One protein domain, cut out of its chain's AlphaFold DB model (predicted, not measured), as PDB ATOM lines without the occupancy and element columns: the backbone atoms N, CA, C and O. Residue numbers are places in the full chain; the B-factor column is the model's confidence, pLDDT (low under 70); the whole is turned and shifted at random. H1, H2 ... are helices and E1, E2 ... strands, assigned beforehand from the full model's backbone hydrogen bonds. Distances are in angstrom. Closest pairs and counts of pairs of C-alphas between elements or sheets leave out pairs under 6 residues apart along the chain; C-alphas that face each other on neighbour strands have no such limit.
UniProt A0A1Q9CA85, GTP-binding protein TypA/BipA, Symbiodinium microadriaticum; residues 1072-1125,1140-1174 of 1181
ATOM      1  N   ILE A1072     -49.141 -41.214 -33.659       93.81
ATOM      2  CA  ILE A1072     -48.081 -42.189 -33.936       93.81
ATOM      3  C   ILE A1072     -47.826 -42.951 -32.639       93.81
ATOM      4  O   ILE A1072     -47.279 -42.373 -31.700       93.81
ATOM      5  N   THR A1073     -48.200 -44.228 -32.582       93.25
ATOM      6  CA  THR A1073     -47.915 -45.108 -31.437       93.25
ATOM      7  C   THR A1073     -46.616 -45.875 -31.651       93.25
ATOM      8  O   THR A1073     -46.184 -46.085 -32.790       93.25
ATOM      9  N   THR A1074     -45.966 -46.312 -30.567       91.94
ATOM     10  CA  THR A1074     -44.868 -47.276 -30.679       91.94
ATOM     11  C   THR A1074     -45.304 -48.702 -30.366       91.94
ATOM     12  O   THR A1074     -45.957 -48.952 -29.361       91.94
ATOM     13  N   GLY A1075     -44.920 -49.654 -31.221       86.50
ATOM     14  CA  GLY A1075     -45.198 -51.082 -31.034       86.50
ATOM     15  C   GLY A1075     -44.145 -51.844 -30.216       86.50
ATOM     16  O   GLY A1075     -44.210 -53.067 -30.151       86.50
ATOM     17  N   ALA A1076     -43.139 -51.164 -29.650       86.06
ATOM     18  CA  ALA A1076     -42.057 -51.799 -28.896       86.06
ATOM     19  C   ALA A1076     -41.547 -50.906 -27.754       86.06
ATOM     20  O   ALA A1076     -41.374 -49.703 -27.929       86.06
ATOM     21  N   THR A1077     -41.251 -51.520 -26.607       90.25
ATOM     22  CA  THR A1077     -40.625 -50.861 -25.449       90.25
ATOM     23  C   THR A1077     -39.106 -50.782 -25.625       90.25
ATOM     24  O   THR A1077     -38.486 -51.734 -26.105       90.25
ATOM     25  N   GLY A1078     -38.489 -49.664 -25.236       89.88
ATOM     26  CA  GLY A1078     -37.039 -49.450 -25.302       89.88
ATOM     27  C   GLY A1078     -36.666 -47.972 -25.439       89.88
ATOM     28  O   GLY A1078     -37.468 -47.092 -25.143       89.88
ATOM     29  N   LYS A1079     -35.444 -47.678 -25.898       92.25
ATOM     30  CA  LYS A1079     -34.970 -46.297 -26.113       92.25
ATOM     31  C   LYS A1079     -35.228 -45.845 -27.549       92.25
ATOM     32  O   LYS A1079     -34.937 -46.579 -28.493       92.25
ATOM     33  N   ALA A1080     -35.744 -44.632 -27.726       91.88
ATOM     34  CA  ALA A1080     -36.018 -44.060 -29.037       91.88
ATOM     35  C   ALA A1080     -34.709 -43.760 -29.788       91.88
ATOM     36  O   ALA A1080     -33.874 -42.967 -29.352       91.88
ATOM     37  N   THR A1081     -34.497 -44.406 -30.934       91.19
ATOM     38  CA  THR A1081     -33.240 -44.280 -31.685       91.19
ATOM     39  C   THR A1081     -33.272 -43.069 -32.616       91.19
ATOM     40  O   THR A1081     -34.237 -42.856 -33.351       91.19
ATOM     41  N   PHE A1082     -32.170 -42.310 -32.663       89.50
ATOM     42  CA  PHE A1082     -31.999 -41.191 -33.603       89.50
ATOM     43  C   PHE A1082     -32.295 -41.607 -35.057       89.50
ATOM     44  O   PHE A1082     -32.961 -40.886 -35.796       89.50
ATOM     45  N   TYR A1083     -31.840 -42.804 -35.448       88.06
ATOM     46  CA  TYR A1083     -32.069 -43.375 -36.774       88.06
ATOM     47  C   TYR A1083     -33.560 -43.590 -37.075       88.06
ATOM     48  O   TYR A1083     -34.025 -43.182 -38.138       88.06
ATOM     49  N   SER A1084     -34.329 -44.177 -36.152       88.56
ATOM     50  CA  SER A1084     -35.762 -44.393 -36.378       88.56
ATOM     51  C   SER A1084     -36.561 -43.090 -36.366       88.56
ATOM     52  O   SER A1084     -37.422 -42.919 -37.227       88.56
ATOM     53  N   ILE A1085     -36.248 -42.143 -35.469       90.38
ATOM     54  CA  ILE A1085     -36.891 -40.817 -35.462       90.38
ATOM     55  C   ILE A1085     -36.666 -40.118 -36.814       90.38
ATOM     56  O   ILE A1085     -37.626 -39.653 -37.424       90.38
ATOM     57  N   LEU A1086     -35.433 -40.129 -37.337       89.62
ATOM     58  CA  LEU A1086     -35.103 -39.550 -38.644       89.62
ATOM     59  C   LEU A1086     -35.888 -40.204 -39.798       89.62
ATOM     60  O   LEU A1086     -36.427 -39.499 -40.651       89.62
ATOM     61  N   ASN A1087     -36.001 -41.536 -39.810       88.81
ATOM     62  CA  ASN A1087     -36.752 -42.266 -40.839       88.81
ATOM     63  C   ASN A1087     -38.255 -41.928 -40.829       88.81
ATOM     64  O   ASN A1087     -38.885 -41.864 -41.887       88.81
ATOM     65  N   PHE A1088     -38.844 -41.716 -39.648       89.50
ATOM     66  CA  PHE A1088     -40.274 -41.428 -39.505       89.50
ATOM     67  C   PHE A1088     -40.615 -39.927 -39.445       89.50
ATOM     68  O   PHE A1088     -41.790 -39.583 -39.561       89.50
ATOM     69  N   GLN A1089     -39.628 -39.023 -39.381       88.56
ATOM     70  CA  GLN A1089     -39.806 -37.559 -39.391       88.56
ATOM     71  C   GLN A1089     -40.640 -37.049 -40.583       88.56
ATOM     72  O   GLN A1089     -41.382 -36.078 -40.461       88.56
ATOM     73  N   GLN A1090     -40.569 -37.705 -41.746       88.12
ATOM     74  CA  GLN A1090     -41.393 -37.338 -42.908       88.12
ATOM     75  C   GLN A1090     -42.884 -37.681 -42.725       88.12
ATOM     76  O   GLN A1090     -43.746 -37.101 -43.389       88.12
ATOM     77  N   ARG A1091     -43.212 -38.612 -41.819       89.56
ATOM     78  CA  ARG A1091     -44.590 -39.032 -41.529       89.56
ATOM     79  C   ARG A1091     -45.253 -38.201 -40.436       89.56
ATOM     80  O   ARG A1091     -46.478 -38.211 -40.372       89.56
ATOM     81  N   GLY A1092     -44.498 -37.490 -39.600       89.62
ATOM     82  CA  GLY A1092     -45.076 -36.776 -38.465       89.62
ATOM     83  C   GLY A1092     -44.092 -35.985 -37.608       89.62
ATOM     84  O   GLY A1092     -42.885 -35.990 -37.841       89.62
ATOM     85  N   LYS A1093     -44.631 -35.298 -36.598       91.50
ATOM     86  CA  LYS A1093     -43.858 -34.567 -35.578       91.50
ATOM     87  C   LYS A1093     -43.819 -35.381 -34.286       91.50
ATOM     88  O   LYS A1093     -44.845 -35.933 -33.908       91.50
ATOM     89  N   PHE A1094     -42.681 -35.433 -33.599       93.12
ATOM     90  CA  PHE A1094     -42.507 -36.284 -32.417       93.12
ATOM     91  C   PHE A1094     -42.658 -35.522 -31.094       93.12
ATOM     92  O   PHE A1094     -42.300 -34.348 -30.984       93.12
ATOM     93  N   PHE A1095     -43.181 -36.232 -30.095       93.25
ATOM     94  CA  PHE A1095     -43.226 -35.855 -28.680       93.25
ATOM     95  C   PHE A1095     -42.028 -36.408 -27.894       93.25
ATOM     96  O   PHE A1095     -41.862 -36.065 -26.730       93.25
ATOM     97  N   VAL A1096     -41.195 -37.251 -28.518       92.12
ATOM     98  CA  VAL A1096     -40.030 -37.902 -27.897       92.12
ATOM     99  C   VAL A1096     -38.718 -37.466 -28.547       92.12
ATOM    100  O   VAL A1096     -38.663 -37.181 -29.745       92.12
ATOM    101  N   GLU A1097     -37.654 -37.432 -27.752       91.38
ATOM    102  CA  GLU A1097     -36.282 -37.136 -28.167       91.38
ATOM    103  C   GLU A1097     -35.430 -38.413 -28.315       91.38
ATOM    104  O   GLU A1097     -35.769 -39.472 -27.780       91.38
ATOM    105  N   PRO A1098     -34.298 -38.353 -29.042       90.25
ATOM    106  CA  PRO A1098     -33.354 -39.465 -29.102       90.25
ATOM    107  C   PRO A1098     -32.860 -39.884 -27.708       90.25
ATOM    108  O   PRO A1098     -32.535 -39.041 -26.879       90.25
ATOM    109  N   ALA A1099     -32.746 -41.196 -27.498       90.19
ATOM    110  CA  ALA A1099     -32.414 -41.876 -26.241       90.19
ATOM    111  C   ALA A1099     -33.459 -41.785 -25.106       90.19
ATOM    112  O   ALA A1099     -33.241 -42.388 -24.053       90.19
ATOM    113  N   GLU A1100     -34.603 -41.126 -25.321       90.69
ATOM    114  CA  GLU A1100     -35.741 -41.148 -24.393       90.69
ATOM    115  C   GLU A1100     -36.378 -42.549 -24.338       90.69
ATOM    116  O   GLU A1100     -36.435 -43.263 -25.344       90.69
ATOM    117  N   GLU A1101     -36.815 -42.974 -23.153       90.62
ATOM    118  CA  GLU A1101     -37.403 -44.300 -22.930       90.62
ATOM    119  C   GLU A1101     -38.909 -44.291 -23.209       90.62
ATOM    120  O   GLU A1101     -39.640 -43.418 -22.732       90.62
ATOM    121  N   VAL A1102     -39.361 -45.276 -23.988       92.38
ATOM    122  CA  VAL A1102     -40.748 -45.426 -24.445       92.38
ATOM    123  C   VAL A1102     -41.268 -46.847 -24.241       92.38
ATOM    124  O   VAL A1102     -40.483 -47.800 -24.213       92.38
ATOM    125  N   TYR A1103     -42.590 -47.004 -24.142       91.88
ATOM    126  CA  TYR A1103     -43.260 -48.304 -24.007       91.88
ATOM    127  C   TYR A1103     -44.272 -48.595 -25.119       91.88
ATOM    128  O   TYR A1103     -44.863 -47.685 -25.696       91.88
ATOM    129  N   ALA A1104     -44.495 -49.881 -25.410       90.25
ATOM    130  CA  ALA A1104     -45.491 -50.310 -26.392       90.25
ATOM    131  C   ALA A1104     -46.903 -49.791 -26.037       90.25
ATOM    132  O   ALA A1104     -47.371 -50.003 -24.919       90.25
ATOM    133  N   GLY A1105     -47.562 -49.104 -26.974       88.06
ATOM    134  CA  GLY A1105     -48.843 -48.412 -26.771       88.06
ATOM    135  C   GLY A1105     -48.737 -46.925 -26.405       88.06
ATOM    136  O   GLY A1105     -49.750 -46.222 -26.399       88.06
ATOM    137  N   GLN A1106     -47.528 -46.410 -26.152       93.50
ATOM    138  CA  GLN A1106     -47.290 -44.977 -25.968       93.50
ATOM    139  C   GLN A1106     -47.418 -44.225 -27.303       93.50
ATOM    140  O   GLN A1106     -46.846 -44.628 -28.321       93.50
ATOM    141  N   VAL A1107     -48.119 -43.090 -27.285       94.00
ATOM    142  CA  VAL A1107     -48.163 -42.110 -28.373       94.00
ATOM    143  C   VAL A1107     -46.872 -41.291 -28.345       94.00
ATOM    144  O   VAL A1107     -46.615 -40.512 -27.430       94.00
ATOM    145  N   ILE A1108     -46.047 -41.469 -29.373       93.94
ATOM    146  CA  ILE A1108     -44.730 -40.836 -29.511       93.94
ATOM    147  C   ILE A1108     -44.732 -39.639 -30.474       93.94
ATOM    148  O   ILE A1108     -43.718 -38.951 -30.594       93.94
ATOM    149  N   GLY A1109     -45.839 -39.369 -31.172       92.62
ATOM    150  CA  GLY A1109     -45.941 -38.240 -32.098       92.62
ATOM    151  C   GLY A1109     -47.308 -38.062 -32.759       92.62
ATOM    152  O   GLY A1109     -48.251 -38.805 -32.506       92.62
ATOM    153  N   LEU A1110     -47.374 -37.073 -33.649       92.25
ATOM    154  CA  LEU A1110     -48.520 -36.707 -34.481       92.25
ATOM    155  C   LEU A1110     -48.281 -37.077 -35.937       92.25
ATOM    156  O   LEU A1110     -47.321 -36.595 -36.544       92.25
ATOM    157  N   HIS A1111     -49.185 -37.861 -36.513       94.56
ATOM    158  CA  HIS A1111     -49.130 -38.267 -37.910       94.56
ATOM    159  C   HIS A1111     -49.568 -37.123 -38.841       94.56
ATOM    160  O   HIS A1111     -50.352 -36.244 -38.484       94.56
ATOM    161  N   ASN A1112     -49.054 -37.114 -40.072       91.00
ATOM    162  CA  ASN A1112     -49.428 -36.141 -41.098       91.00
ATOM    163  C   ASN A1112     -50.776 -36.456 -41.778       91.00
ATOM    164  O   ASN A1112     -51.229 -35.648 -42.585       91.00
ATOM    165  N   LYS A1113     -51.410 -37.591 -41.448       90.19
ATOM    166  CA  LYS A1113     -52.767 -37.976 -41.865       90.19
ATOM    167  C   LYS A1113     -53.628 -38.331 -40.651       90.19
ATOM    168  O   LYS A1113     -53.104 -38.632 -39.584       90.19
ATOM    169  N   ASP A1114     -54.931 -38.371 -40.869       87.94
ATOM    170  CA  ASP A1114     -56.005 -38.627 -39.903       87.94
ATOM    171  C   ASP A1114     -55.994 -40.049 -39.309       87.94
ATOM    172  O   ASP A1114     -56.551 -40.287 -38.243       87.94
ATOM    173  N   THR A1115     -55.359 -41.009 -39.988       90.75
ATOM    174  CA  THR A1115     -55.229 -42.401 -39.528       90.75
ATOM    175  C   THR A1115     -54.108 -42.544 -38.501       90.75
ATOM    176  O   THR A1115     -53.005 -42.056 -38.755       90.75
ATOM    177  N   ASP A1116     -54.331 -43.289 -37.418       90.31
ATOM    178  CA  ASP A1116     -53.257 -43.699 -36.502       90.31
ATOM    179  C   ASP A1116     -52.165 -44.522 -37.224       90.31
ATOM    180  O   ASP A1116     -52.430 -45.210 -38.216       90.31
ATOM    181  N   LEU A1117     -50.921 -44.444 -36.740       92.38
ATOM    182  CA  LEU A1117     -49.772 -45.154 -37.308       92.38
ATOM    183  C   LEU A1117     -48.880 -45.760 -36.214       92.38
ATOM    184  O   LEU A1117     -48.068 -45.060 -35.609       92.38
ATOM    185  N   ALA A1118     -48.941 -47.080 -36.047       92.12
ATOM    186  CA  ALA A1118     -47.968 -47.810 -35.241       92.12
ATOM    187  C   ALA A1118     -46.595 -47.866 -35.941       92.12
ATOM    188  O   ALA A1118     -46.490 -48.243 -37.114       92.12
ATOM    189  N   VAL A1119     -45.525 -47.523 -35.220       91.19
ATOM    190  CA  VAL A1119     -44.129 -47.631 -35.685       91.19
ATOM    191  C   VAL A1119     -43.238 -48.311 -34.643       91.19
ATOM    192  O   VAL A1119     -43.545 -48.343 -33.454       91.19
ATOM    193  N   ASN A1120     -42.079 -48.821 -35.059       91.44
ATOM    194  CA  ASN A1120     -41.027 -49.209 -34.120       91.44
ATOM    195  C   ASN A1120     -39.945 -48.116 -34.099       91.44
ATOM    196  O   ASN A1120     -39.246 -47.924 -35.092       91.44
ATOM    197  N   ILE A1121     -39.826 -47.407 -32.970       89.19
ATOM    198  CA  ILE A1121     -38.864 -46.310 -32.776       89.19
ATOM    199  C   ILE A1121     -37.543 -46.778 -32.127       89.19
ATOM    200  O   ILE A1121     -36.546 -46.052 -32.137       89.19
ATOM    201  N   THR A1122     -37.502 -48.007 -31.603       89.69
ATOM    202  CA  THR A1122     -36.336 -48.594 -30.918       89.69
ATOM    203  C   THR A1122     -35.367 -49.295 -31.875       89.69
ATOM    204  O   THR A1122     -34.301 -49.747 -31.466       89.69
ATOM    205  N   LYS A1123     -35.697 -49.366 -33.173       87.25
ATOM    206  CA  LYS A1123     -34.892 -50.067 -34.179       87.25
ATOM    207  C   LYS A1123     -33.565 -49.358 -34.474       87.25
ATOM    208  O   LYS A1123     -33.526 -48.297 -35.099       87.25
ATOM    209  N   GLU A1124     -32.466 -50.002 -34.105       81.81
ATOM    210  CA  GLU A1124     -31.116 -49.543 -34.431       81.81
ATOM    211  C   GLU A1124     -30.767 -49.696 -35.924       81.81
ATOM    212  O   GLU A1124     -31.412 -50.419 -36.693       81.81
ATOM    213  N   LYS A1125     -29.715 -48.991 -36.355       78.44
ATOM    214  CA  LYS A1125     -29.199 -49.068 -37.724       78.44
ATOM    215  C   LYS A1125     -28.396 -50.359 -37.900       78.44
ATOM    216  O   LYS A1125     -27.312 -50.487 -37.340       78.44
ATOM    217  N   ALA A1140     -29.795 -32.286 -38.486       78.00
ATOM    218  CA  ALA A1140     -30.471 -31.879 -37.265       78.00
ATOM    219  C   ALA A1140     -31.910 -32.418 -37.262       78.00
ATOM    220  O   ALA A1140     -32.689 -32.119 -38.171       78.00
ATOM    221  N   LEU A1141     -32.266 -33.184 -36.230       83.00
ATOM    222  CA  LEU A1141     -33.668 -33.460 -35.930       83.00
ATOM    223  C   LEU A1141     -34.346 -32.176 -35.416       83.00
ATOM    224  O   LEU A1141     -33.695 -31.371 -34.741       83.00
ATOM    225  N   PRO A1142     -35.643 -31.970 -35.699       86.56
ATOM    226  CA  PRO A1142     -36.423 -30.946 -35.018       86.56
ATOM    227  C   PRO A1142     -36.546 -31.296 -33.522       86.56
ATOM    228  O   PRO A1142     -36.596 -32.483 -33.188       86.56
ATOM    229  N   PRO A1143     -36.625 -30.300 -32.620       88.81
ATOM    230  CA  PRO A1143     -36.895 -30.553 -31.205       88.81
ATOM    231  C   PRO A1143     -38.275 -31.199 -31.021       88.81
ATOM    232  O   PRO A1143     -39.180 -30.969 -31.835       88.81
ATOM    233  N   LYS A1144     -38.457 -31.979 -29.944       90.31
ATOM    234  CA  LYS A1144     -39.776 -32.546 -29.625       90.31
ATOM    235  C   LYS A1144     -40.793 -31.448 -29.326       90.31
ATOM    236  O   LYS A1144     -40.453 -30.398 -28.776       90.31
ATOM    237  N   ILE A1145     -42.057 -31.703 -29.657       89.69
ATOM    238  CA  ILE A1145     -43.152 -30.847 -29.195       89.69
ATOM    239  C   ILE A1145     -43.345 -31.121 -27.702       89.69
ATOM    240  O   ILE A1145     -43.807 -32.191 -27.320       89.69
ATOM    241  N   GLN A1146     -42.989 -30.150 -26.866       88.06
ATOM    242  CA  GLN A1146     -43.347 -30.142 -25.450       88.06
ATOM    243  C   GLN A1146     -44.743 -29.520 -25.307       88.06
ATOM    244  O   GLN A1146     -45.025 -28.501 -25.938       88.06
ATOM    245  N   MET A1147     -45.615 -30.143 -24.512       88.19
ATOM    246  CA  MET A1147     -47.008 -29.726 -24.302       88.19
ATOM    247  C   MET A1147     -47.323 -29.736 -22.802       88.19
ATOM    248  O   MET A1147     -46.850 -30.618 -22.079       88.19
ATOM    249  N   SER A1148     -48.081 -28.743 -22.327       90.19
ATOM    250  CA  SER A1148     -48.541 -28.668 -20.933       90.19
ATOM    251  C   SER A1148     -49.686 -29.652 -20.656       90.19
ATOM    252  O   SER A1148     -50.231 -30.246 -21.583       90.19
ATOM    253  N   ILE A1149     -50.086 -29.822 -19.389       90.88
ATOM    254  CA  ILE A1149     -51.249 -30.662 -19.038       90.88
ATOM    255  C   ILE A1149     -52.520 -30.180 -19.759       90.88
ATOM    256  O   ILE A1149     -53.257 -31.008 -20.283       90.88
ATOM    257  N   ASP A1150     -52.754 -28.867 -19.842       87.31
ATOM    258  CA  ASP A1150     -53.934 -28.307 -20.522       87.31
ATOM    259  C   ASP A1150     -53.855 -28.482 -22.052       87.31
ATOM    260  O   ASP A1150     -54.844 -28.855 -22.685       87.31
ATOM    261  N   ASP A1151     -52.658 -28.348 -22.645       87.81
ATOM    262  CA  ASP A1151     -52.442 -28.705 -24.055       87.81
ATOM    263  C   ASP A1151     -52.739 -30.194 -24.308       87.81
ATOM    264  O   ASP A1151     -53.374 -30.514 -25.309       87.81
ATOM    265  N   TRP A1152     -52.318 -31.106 -23.415       90.44
ATOM    266  CA  TRP A1152     -52.624 -32.539 -23.524       90.44
ATOM    267  C   TRP A1152     -54.125 -32.822 -23.368       90.44
ATOM    268  O   TRP A1152     -54.680 -33.542 -24.197       90.44
ATOM    269  N   LEU A1153     -54.801 -32.231 -22.375       88.75
ATOM    270  CA  LEU A1153     -56.260 -32.337 -22.202       88.75
ATOM    271  C   LEU A1153     -57.018 -31.846 -23.450       88.75
ATOM    272  O   LEU A1153     -58.012 -32.451 -23.839       88.75
ATOM    273  N   GLY A1154     -56.521 -30.796 -24.112       85.31
ATOM    274  CA  GLY A1154     -57.030 -30.294 -25.393       85.31
ATOM    275  C   GLY A1154     -56.562 -31.054 -26.646       85.31
ATOM    276  O   GLY A1154     -56.960 -30.691 -27.759       85.31
ATOM    277  N   HIS A1155     -55.704 -32.067 -26.488       86.31
ATOM    278  CA  HIS A1155     -55.111 -32.858 -27.571       86.31
ATOM    279  C   HIS A1155     -55.634 -34.297 -27.654       86.31
ATOM    280  O   HIS A1155     -55.618 -34.876 -28.745       86.31
ATOM    281  N   MET A1156     -56.035 -34.872 -26.518       88.38
ATOM    282  CA  MET A1156     -56.480 -36.262 -26.421       88.38
ATOM    283  C   MET A1156     -57.706 -36.555 -27.283       88.38
ATOM    284  O   MET A1156     -58.642 -35.756 -27.359       88.38
ATOM    285  N   ASP A1157     -57.706 -37.742 -27.883       87.31
ATOM    286  CA  ASP A1157     -58.919 -38.391 -28.375       87.31
ATOM    287  C   ASP A1157     -59.507 -39.340 -27.309       87.31
ATOM    288  O   ASP A1157     -58.860 -39.705 -26.329       87.31
ATOM    289  N   THR A1158     -60.748 -39.760 -27.519       84.69
ATOM    290  CA  THR A1158     -61.561 -40.592 -26.615       84.69
ATOM    291  C   THR A1158     -60.977 -41.974 -26.292       84.69
ATOM    292  O   THR A1158     -61.360 -42.574 -25.289       84.69
ATOM    293  N   ASP A1159     -60.044 -42.493 -27.099       88.81
ATOM    294  CA  ASP A1159     -59.355 -43.768 -26.847       88.81
ATOM    295  C   ASP A1159     -57.919 -43.613 -26.306       88.81
ATOM    296  O   ASP A1159     -57.170 -44.594 -26.227       88.81
ATOM    297  N   GLU A1160     -57.547 -42.401 -25.889       91.06
ATOM    298  CA  GLU A1160     -56.241 -42.043 -25.334       91.06
ATOM    299  C   GLU A1160     -56.329 -41.718 -23.829       91.06
ATOM    300  O   GLU A1160     -57.368 -41.308 -23.310       91.06
ATOM    301  N   VAL A1161     -55.225 -41.938 -23.110       93.00
ATOM    302  CA  VAL A1161     -55.064 -41.629 -21.680       93.00
ATOM    303  C   VAL A1161     -53.726 -40.940 -21.424       93.00
ATOM    304  O   VAL A1161     -52.694 -41.328 -21.983       93.00
ATOM    305  N   LEU A1162     -53.743 -39.923 -20.562       94.81
ATOM    306  CA  LEU A1162     -52.571 -39.164 -20.135       94.81
ATOM    307  C   LEU A1162     -52.006 -39.753 -18.839       94.81
ATOM    308  O   LEU A1162     -52.646 -39.713 -17.793       94.81
ATOM    309  N   GLU A1163     -50.782 -40.260 -18.908       93.50
ATOM    310  CA  GLU A1163     -49.952 -40.620 -17.764       93.50
ATOM    311  C   GLU A1163     -49.338 -39.340 -17.173       93.50
ATOM    312  O   GLU A1163     -48.493 -38.679 -17.790       93.50
ATOM    313  N   VAL A1164     -49.793 -38.979 -15.974       94.56
ATOM    314  CA  VAL A1164     -49.342 -37.813 -15.213       94.56
ATOM    315  C   VAL A1164     -48.324 -38.283 -14.178       94.56
ATOM    316  O   VAL A1164     -48.678 -38.998 -13.243       94.56
ATOM    317  N   THR A1165     -47.063 -37.867 -14.328       92.12
ATOM    318  CA  THR A1165     -45.973 -38.186 -13.387       92.12
ATOM    319  C   THR A1165     -45.252 -36.911 -12.917       92.12
ATOM    320  O   THR A1165     -45.276 -35.903 -13.634       92.12
ATOM    321  N   PRO A1166     -44.568 -36.916 -11.754       89.44
ATOM    322  CA  PRO A1166     -43.788 -35.765 -11.274       89.44
ATOM    323  C   PRO A1166     -42.727 -35.262 -12.269       89.44
ATOM    324  O   PRO A1166     -42.469 -34.058 -12.339       89.44
ATOM    325  N   GLY A1167     -42.186 -36.170 -13.090       86.50
ATOM    326  CA  GLY A1167     -41.273 -35.873 -14.191       86.50
ATOM    327  C   GLY A1167     -42.007 -35.728 -15.537       86.50
ATOM    328  O   GLY A1167     -42.699 -34.729 -15.749       86.50
ATOM    329  N   PRO A1168     -41.829 -36.666 -16.491       88.88
ATOM    330  CA  PRO A1168     -42.421 -36.573 -17.825       88.88
ATOM    331  C   PRO A1168     -43.931 -36.855 -17.831       88.88
ATOM    332  O   PRO A1168     -44.411 -37.786 -17.184       88.88
ATOM    333  N   LEU A1169     -44.669 -36.102 -18.647       92.50
ATOM    334  CA  LEU A1169     -46.029 -36.450 -19.070       92.50
ATOM    335  C   LEU A1169     -45.941 -37.377 -20.289       92.50
ATOM    336  O   LEU A1169     -45.169 -37.093 -21.209       92.50
ATOM    337  N   ARG A1170     -46.724 -38.460 -20.326       92.00
ATOM    338  CA  ARG A1170     -46.766 -39.391 -21.470       92.00
ATOM    339  C   ARG A1170     -48.209 -39.644 -21.897       92.00
ATOM    340  O   ARG A1170     -49.080 -39.787 -21.052       92.00
ATOM    341  N   LEU A1171     -48.463 -39.736 -23.199       93.56
ATOM    342  CA  LEU A1171     -49.772 -40.113 -23.735       93.56
ATOM    343  C   LEU A1171     -49.731 -41.555 -24.254       93.56
ATOM    344  O   LEU A1171     -48.722 -41.963 -24.827       93.56
ATOM    345  N   ALA A1172     -50.807 -42.324 -24.081       92.50
ATOM    346  CA  ALA A1172     -50.906 -43.713 -24.537       92.50
ATOM    347  C   ALA A1172     -52.340 -44.092 -24.953       92.50
ATOM    348  O   ALA A1172     -53.301 -43.430 -24.567       92.50
ATOM    349  N   LYS A1173     -52.501 -45.166 -25.737       90.88
ATOM    350  CA  LYS A1173     -53.819 -45.683 -26.159       90.88
ATOM    351  C   LYS A1173     -54.405 -46.631 -25.106       90.88
ATOM    352  O   LYS A1173     -53.783 -47.640 -24.766       90.88
ATOM    353  N   LYS A1174     -55.643 -46.377 -24.650       86.69
ATOM    354  CA  LYS A1174     -56.342 -47.148 -23.591       86.69
ATOM    355  C   LYS A1174     -56.410 -48.653 -23.903       86.69
ATOM    356  O   LYS A1174     -56.265 -49.478 -23.009       86.69
TER     357      LYS A1174
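AT A GLANCE: This is residues 1072 to 1125 and 1140 to 1174 of the 1181 residues of the protein "GTP-binding protein TypA/BipA" of Symbiodinium microadriaticum (UniProt A0A1Q9CA85). A small open sheet of four short strands, E2 E3 E1 E4, has the short helix H1 at one end of the domain, while a separate strand hairpin of E5 and E6, with the one-turn helix H2 beside E5, makes the other end. The hairpin meets the sheet only at a point, E6 with E3, and the stretch of residues 1140 to 1148 runs lengthwise along one side towards H2. The printed part has 89 residues, in the order E1 H1 E2 E3 E4 H2 E5 E6, and the four-stranded sheet is mixed. The class is mixed, helices and strands, but only 36 residues are in named elements. The whole is compact, with a radius of gyration of the C-alphas of 12.2 A, and rounded, spanning 35 by 30 by 23 A.

HOW THE PARTS SIT: E1, residues 1072 to 1074, and E3, residues 1106 to 1111, are antiparallel neighbours at 150 degrees, with N 1072 and O 1109 2.8 A apart, within hydrogen-bond range. E1 is parallel to its other neighbour E4, residues 1117 to 1119, at 34 degrees, with N 1119 and O 1073 at 2.9 A. H1, residues 1082 to 1088, only grazes this sheet, with its residues 1084 to 1088. E2, residues 1092 to 1094, forms a hairpin with E3, antiparallel at 141 degrees, with N 1110 and O 1093 at 2.8 A. The pairing of E3 is staggered: 1107 to 1109 pair with E1, 1109 to 1111 with E2. E2 and E4 are the edge strands. Outside the named strands, residues 1078 to 1079 pair antiparallel with 1101 to 1102. H2, residues 1149 to 1153, is not on the sheet; its closest C-alphas to E5, residues 1160 to 1164, are those of Trp 1152 and Leu 1162, 7.4 A apart. E5 and E6, residues 1170 to 1173, form a hairpin, antiparallel at 152 degrees, with N 1161 and O 1172 at 2.8 A. E6 and E3 meet only at a point, where the C-alphas of Ala 1172 and Gln 1106 face each other at 4.1 A. H1 and H2 are apart. In both helices every O i to N i+4 pair is within hydrogen-bond range.

IN THESE COORDINATES: E1 begins at C-alpha 1072, (-48.081, -42.189, -33.936). H1 measures 10.2 A from first to last C-alpha, E3 13.8 A, E5 13.0 A and E6 10.6 A. E6 ends at C-alpha 1173, (-53.819, -45.683, -26.159).

THE WHOLE: The two C-alphas farthest apart, those of Lys 1125 and Asp 1150, are 36.6 A apart. Residues 1126 to 1139 are not printed, and C-alphas 1125 and 1140 are 17.2 A apart across this cut. Of the links that are printed whole, E2 to E3 is long, with 11 residues. The mean pLDDT of the printed part is 89.9, and no printed residue is under 70.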